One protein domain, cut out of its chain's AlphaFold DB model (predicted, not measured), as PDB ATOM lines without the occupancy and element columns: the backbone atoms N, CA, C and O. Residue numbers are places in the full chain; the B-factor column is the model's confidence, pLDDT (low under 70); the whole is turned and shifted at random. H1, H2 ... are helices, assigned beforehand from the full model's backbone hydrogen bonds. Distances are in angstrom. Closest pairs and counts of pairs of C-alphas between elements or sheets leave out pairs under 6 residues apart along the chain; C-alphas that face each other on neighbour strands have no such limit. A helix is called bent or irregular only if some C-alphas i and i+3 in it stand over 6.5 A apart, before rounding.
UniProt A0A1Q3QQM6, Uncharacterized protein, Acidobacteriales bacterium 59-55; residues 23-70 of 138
ATOM      1  N   LEU A  23     125.712 111.404 151.011       95.38
ATOM      2  CA  LEU A  23     125.506 110.406 152.063       95.38
ATOM      3  C   LEU A  23     125.318 111.064 153.435       95.38
ATOM      4  O   LEU A  23     124.360 110.762 154.147       95.38
ATOM      5  N   VAL A  24     126.210 111.988 153.792       94.31
ATOM      6  CA  VAL A  24     126.157 112.667 155.091       94.31
ATOM      7  C   VAL A  24     124.922 113.570 155.174       94.31
ATOM      8  O   VAL A  24     124.265 113.602 156.210       94.31
ATOM      9  N   LYS A  25     124.507 114.221 154.077       94.88
ATOM     10  CA  LYS A  25     123.227 114.957 154.031       94.88
ATOM     11  C   LYS A  25     122.036 114.045 154.314       94.88
ATOM     12  O   LYS A  25     121.150 114.422 155.079       94.88
ATOM     13  N   SER A  26     122.008 112.854 153.718       95.38
ATOM     14  CA  SER A  26     120.944 111.878 153.964       95.38
ATOM     15  C   SER A  26     120.912 111.431 155.428       95.38
ATOM     16  O   SER A  26     119.835 111.339 156.015       95.38
ATOM     17  N   GLN A  27     122.076 111.195 156.039       95.31
ATOM     18  CA  GLN A  27     122.181 110.846 157.459       95.31
ATOM     19  C   GLN A  27     121.675 111.974 158.363       95.31
ATOM     20  O   GLN A  27     120.878 111.721 159.262       95.31
ATOM     21  N   ILE A  28     122.065 113.221 158.087       94.62
ATOM     22  CA  ILE A  28     121.586 114.396 158.830       94.62
ATOM     23  C   ILE A  28     120.064 114.500 158.753       94.62
ATOM     24  O   ILE A  28     119.420 114.660 159.782       94.62
ATOM     25  N   ARG A  29     119.469 114.357 157.561       94.19
ATOM     26  CA  ARG A  29     118.005 114.388 157.401       94.19
ATOM     27  C   ARG A  29     117.317 113.312 158.237       94.19
ATOM     28  O   ARG A  29     116.275 113.569 158.835       94.19
ATOM     29  N   HIS A  30     117.896 112.114 158.289       94.31
ATOM     30  CA  HIS A  30     117.377 111.043 159.129       94.31
ATOM     31  C   HIS A  30     117.463 111.397 160.620       94.31
ATOM     32  O   HIS A  30     116.484 111.233 161.343       94.31
ATOM     33  N   PHE A  31     118.590 111.947 161.070       93.06
ATOM     34  CA  PHE A  31     118.759 112.371 162.457       93.06
ATOM     35  C   PHE A  31     117.841 113.526 162.853       93.06
ATOM     36  O   PHE A  31     117.240 113.451 163.915       93.06
ATOM     37  N   GLN A  32     117.618 114.510 161.983       91.69
ATOM     38  CA  GLN A  32     116.642 115.582 162.217       91.69
ATOM     39  C   GLN A  32     115.221 115.030 162.380       91.69
ATOM     40  O   GLN A  32     114.454 115.478 163.231       91.69
ATOM     41  N   HIS A  33     114.863 114.014 161.589       91.44
ATOM     42  CA  HIS A  33     113.585 113.327 161.754       91.44
ATOM     43  C   HIS A  33     113.494 112.606 163.111       91.44
ATOM     44  O   HIS A  33     112.455 112.667 163.772       91.44
ATOM     45  N   LEU A  34     114.571 111.945 163.543       90.19
ATOM     46  CA  LEU A  34     114.635 111.285 164.850       90.19
ATOM     47  C   LEU A  34     114.580 112.283 166.008       90.19
ATOM     48  O   LEU A  34     113.858 112.035 166.969       90.19
ATOM     49  N   GLU A  35     115.276 113.411 165.895       88.81
ATOM     50  CA  GLU A  35     115.289 114.500 166.871       88.81
ATOM     51  C   GLU A  35     113.872 114.986 167.169       88.81
ATOM     52  O   GLU A  35     113.448 115.012 168.324       88.81
ATOM     53  N   HIS A  36     113.099 115.264 166.116       87.56
ATOM     54  CA  HIS A  36     111.711 115.696 166.241       87.56
ATOM     55  C   HIS A  36     110.806 114.595 166.813       87.56
ATOM     56  O   HIS A  36     109.925 114.863 167.627       87.56
ATOM     57  N   LYS A  37     111.005 113.339 166.393       88.94
ATOM     58  CA  LYS A  37     110.170 112.211 166.827       88.94
ATOM     59  C   LYS A  37     110.388 111.845 168.296       88.94
ATOM     60  O   LYS A  37     109.431 111.511 168.986       88.94
ATOM     61  N   LEU A  38     111.639 111.860 168.745       86.44
ATOM     62  CA  LEU A  38     112.043 111.447 170.089       86.44
ATOM     63  C   LEU A  38     112.169 112.628 171.060       86.44
ATOM     64  O   LEU A  38     112.437 112.401 172.236       86.44
ATOM     65  N   GLN A  39     111.972 113.862 170.575       85.56
ATOM     66  CA  GLN A  39     112.110 115.101 171.348       85.56
ATOM     67  C   GLN A  39     113.439 115.142 172.114       85.56
ATOM     68  O   GLN A  39     113.489 115.427 173.314       85.56
ATOM     69  N   LEU A  40     114.518 114.792 171.410       82.38
ATOM     70  CA  LEU A  40     115.854 114.734 171.993       82.38
ATOM     71  C   LEU A  40     116.329 116.149 172.297       82.38
ATOM     72  O   LEU A  40     116.272 117.031 171.444       82.38
ATOM     73  N   ASN A  41     116.827 116.355 173.514       81.19
ATOM     74  CA  ASN A  41     117.481 117.602 173.879       81.19
ATOM     75  C   ASN A  41     118.978 117.435 173.641       81.19
ATOM     76  O   ASN A  41     119.676 116.854 174.473       81.19
ATOM     77  N   LEU A  42     119.459 117.914 172.495       82.06
ATOM     78  CA  LEU A  42     120.892 117.989 172.246       82.06
ATOM     79  C   LEU A  42     121.511 119.143 173.052       82.06
ATOM     80  O   LEU A  42     120.864 120.178 173.241       82.06
ATOM     81  N   PRO A  43     122.758 118.983 173.531       78.81
ATOM     82  CA  PRO A  43     123.457 120.033 174.263       78.81
ATOM     83  C   PRO A  43     123.744 121.246 173.370       78.81
ATOM     84  O   PRO A  43     123.609 122.384 173.825       78.81
ATOM     85  N   THR A  44     124.070 121.021 172.095       80.88
ATOM     86  CA  THR A  44     124.268 122.090 171.118       80.88
ATOM     87  C   THR A  44     123.017 122.269 170.262       80.88
ATOM     88  O   THR A  44     122.502 121.327 169.659       80.88
ATOM     89  N   LYS A  45     122.524 123.509 170.168       80.25
ATOM     90  CA  LYS A  45     121.438 123.868 169.246       80.25
ATOM     91  C   LYS A  45     122.023 124.142 167.866       80.25
ATOM     92  O   LYS A  45     122.594 125.206 167.647       80.25
ATOM     93  N   PHE A  46     121.873 123.196 166.946       81.12
ATOM     94  CA  PHE A  46     122.331 123.362 165.567       81.12
ATOM     95  C   PHE A  46     121.273 124.077 164.723       81.12
ATOM     96  O   PHE A  46     120.130 123.625 164.638       81.12
ATOM     97  N   SER A  47     121.651 125.169 164.055       80.19
ATOM     98  CA  SER A  47     120.820 125.748 162.999       80.19
ATOM     99  C   SER A  47     120.991 124.947 161.701       80.19
ATOM    100  O   SER A  47     122.102 124.504 161.395       80.19
ATOM    101  N   PRO A  48     119.948 124.803 160.858       74.50
ATOM    102  CA  PRO A  48     120.084 124.200 159.530       74.50
ATOM    103  C   PRO A  48     121.165 124.863 158.662       74.50
ATOM    104  O   PRO A  48     121.751 124.210 157.800       74.50
ATOM    105  N   HIS A  49     121.444 126.149 158.897       77.25
ATOM    106  CA  HIS A  49     122.483 126.899 158.193       77.25
ATOM    107  C   HIS A  49     123.910 126.565 158.658       77.25
ATOM    108  O   HIS A  49     124.852 126.745 157.885       77.25
ATOM    109  N   ASP A  50     124.082 126.021 159.864       81.12
ATOM    110  CA  ASP A  50     125.401 125.686 160.419       81.12
ATOM    111  C   ASP A  50     125.938 124.365 159.844       81.12
ATOM    112  O   ASP A  50     127.146 124.138 159.753       81.12
ATOM    113  N   LEU A  51     125.041 123.502 159.362       85.81
ATOM    114  CA  LEU A  51     125.344 122.187 158.795       85.81
ATOM    115  C   LEU A  51     125.710 122.278 157.307       85.81
ATOM    116  O   LEU A  51     125.143 121.574 156.478       85.81
ATOM    117  N   THR A  52     126.649 123.151 156.943       90.69
ATOM    118  CA  THR A  52     127.151 123.284 155.556       90.69
ATOM    119  C   THR A  52     128.491 122.590 155.331       90.69
ATOM    120  O   THR A  52     128.808 122.202 154.201       90.69
ATOM    121  N   THR A  53     129.264 122.397 156.401       93.88
ATOM    122  CA  THR A  53     130.591 121.772 156.370       93.88
ATOM    123  C   THR A  53     130.568 120.383 156.986       93.88
ATOM    124  O   THR A  53     129.785 120.093 157.891       93.88
ATOM    125  N   GLU A  54     131.460 119.506 156.525       91.69
ATOM    126  CA  GLU A  54     131.559 118.162 157.101       91.69
ATOM    127  C   GLU A  54     132.022 118.153 158.559       91.69
ATOM    128  O   GLU A  54     131.635 117.258 159.304       91.69
ATOM    129  N   ALA A  55     132.800 119.148 158.997       91.25
ATOM    130  CA  ALA A  55     133.161 119.276 160.407       91.25
ATOM    131  C   ALA A  55     131.931 119.512 161.298       91.25
ATOM    132  O   ALA A  55     131.766 118.811 162.297       91.25
ATOM    133  N   ALA A  56     131.050 120.437 160.905       91.75
ATOM    134  CA  ALA A  56     129.808 120.702 161.627       91.75
ATOM    135  C   ALA A  56     128.867 119.487 161.593       91.75
ATOM    136  O   ALA A  56     128.318 119.087 162.617       91.75
ATOM    137  N   ALA A  57     128.751 118.834 160.432       93.19
ATOM    138  CA  ALA A  57     127.986 117.598 160.291       93.19
ATOM    139  C   ALA A  57     128.478 116.485 161.228       93.19
ATOM    140  O   ALA A  57     127.671 115.807 161.860       93.19
ATOM    141  N   ALA A  58     129.797 116.297 161.330       92.75
ATOM    142  CA  ALA A  58     130.385 115.277 162.188       92.75
ATOM    143  C   ALA A  58     130.094 115.538 163.672       92.75
ATOM    144  O   ALA A  58     129.791 114.593 164.398       92.75
ATOM    145  N   GLN A  59     130.142 116.802 164.109       93.50
ATOM    146  CA  GLN A  59     129.779 117.182 165.478       93.50
ATOM    147  C   GLN A  59     128.308 116.880 165.774       93.50
ATOM    148  O   GLN A  59     128.020 116.208 166.760       93.50
ATOM    149  N   TYR A  60     127.393 117.273 164.883       94.00
ATOM    150  CA  TYR A  60     125.968 116.970 165.041       94.00
ATOM    151  C   TYR A  60     125.696 115.466 165.144       94.00
ATOM    152  O   TYR A  60     124.987 115.016 166.041       94.00
ATOM    153  N   ILE A  61     126.297 114.666 164.258       93.56
ATOM    154  CA  ILE A  61     126.137 113.206 164.276       93.56
ATOM    155  C   ILE A  61     126.693 112.612 165.577       93.56
ATOM    156  O   ILE A  61     126.065 111.729 166.161       93.56
ATOM    157  N   ALA A  62     127.847 113.086 166.051       94.12
ATOM    158  CA  ALA A  62     128.435 112.628 167.306       94.12
ATOM    159  C   ALA A  62     127.531 112.932 168.512       94.12
ATOM    160  O   ALA A  62     127.302 112.054 169.344       94.12
ATOM    161  N   GLU A  63     126.964 114.136 168.593       92.25
ATOM    162  CA  GLU A  63     126.047 114.494 169.679       92.25
ATOM    163  C   GLU A  63     124.739 113.702 169.605       92.25
ATOM    164  O   GLU A  63     124.308 113.135 170.608       92.25
ATOM    165  N   MET A  64     124.150 113.578 168.415       91.75
ATOM    166  CA  MET A  64     122.918 112.816 168.209       91.75
ATOM    167  C   MET A  64     123.089 111.343 168.581       91.75
ATOM    168  O   MET A  64     122.258 110.763 169.273       91.75
ATOM    169  N   THR A  65     124.181 110.721 168.141       93.38
ATOM    170  CA  THR A  65     124.461 109.314 168.462       93.38
ATOM    171  C   THR A  65     124.755 109.114 169.943       93.38
ATOM    172  O   THR A  65     124.343 108.101 170.503       93.38
ATOM    173  N   THR A  66     125.394 110.087 170.596       91.25
ATOM    174  CA  THR A  66     125.591 110.072 172.050       91.25
ATOM    175  C   THR A  66     124.251 110.156 172.780       91.25
ATOM    176  O   THR A  66     123.982 109.320 173.637       91.25
ATOM    177  N   ALA A  67     123.373 111.079 172.379       88.62
ATOM    178  CA  ALA A  67     122.033 111.221 172.946       88.62
ATOM    179  C   ALA A  67     121.169 109.966 172.735       88.62
ATOM    180  O   ALA A  67     120.446 109.553 173.631       88.62
ATOM    181  N   LEU A  68     121.262 109.314 171.575       88.31
ATOM    182  CA  LEU A  68     120.532 108.071 171.299       88.31
ATOM    183  C   LEU A  68     121.063 106.868 172.083       88.31
ATOM    184  O   LEU A  68     120.320 105.919 172.333       88.31
ATOM    185  N   ARG A  69     122.351 106.875 172.428       88.88
ATOM    186  CA  ARG A  69     122.975 105.797 173.196       88.88
ATOM    187  C   ARG A  69     122.642 105.889 174.682       88.88
ATOM    188  O   ARG A  69     122.680 104.865 175.359       88.88
ATOM    189  N   ASP A  70     122.325 107.084 175.170       83.62
ATOM    190  CA  ASP A  70     122.001 107.319 176.569       83.62
ATOM    191  C   ASP A  70     120.481 107.197 176.810       83.62
ATOM    192  O   ASP A  70     119.708 108.055 176.368       83.62
TER     193      ASP A  70
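What this domain is: This is residues 23 to 70 of the 138 residues of an uncharacterized protein of Acidobacteriales bacterium 59-55 (UniProt A0A1Q3QQM6). Two helices of equal length, H1 and H2, stand side by side, somewhat crossed, and run the same way. A long loop, residues 39 to 53, joins them by leading back along their length from the end of H1 to the beginning of H2. The printed part has 48 residues with two named helices, H1 then H2, and no named strand; the class is all helix. It is compact, with a radius of gyration of the C-alphas of 9.9 A, and its C-alphas span 26 by 18 by 17 A along the three main axes.

How they stand to each other: H1, residues 23 to 38, touches H2, residues 54 to 69, with 7 pairs of C-alphas within 8 A. Their closest C-alphas are those of Phe 31 and Met 64, 7.1 A apart. Centre to centre they are 10.5 A apart. They run the same way at a tilt of 38 degrees, only just steep. In both H1 and H2 every pair of O i and N i+4 is within hydrogen-bond range.

Where its parts are: H1 has 16 residues and measures 22.5 A from C-alpha 23 at (125.506, 110.406, 152.063) to C-alpha 38 at (112.043, 111.447, 170.089). H2, also 16 residues, measures 22.0 A from its first to its last C-alpha and ends with C-alpha 69 at (122.975, 105.797, 173.196). Neither helix is bent or irregular.

The domain as a whole: The two C-alphas farthest apart are those of Thr 52 and Asp 70, at 26.9 A. The printed part has no cut. The link from H1 to H2 is long, with 15 residues, and its C-alphas lie 8 to 13 A from the mean of all C-alphas. The mean pLDDT of the printed part is 88.9, and no printed residue is under 70.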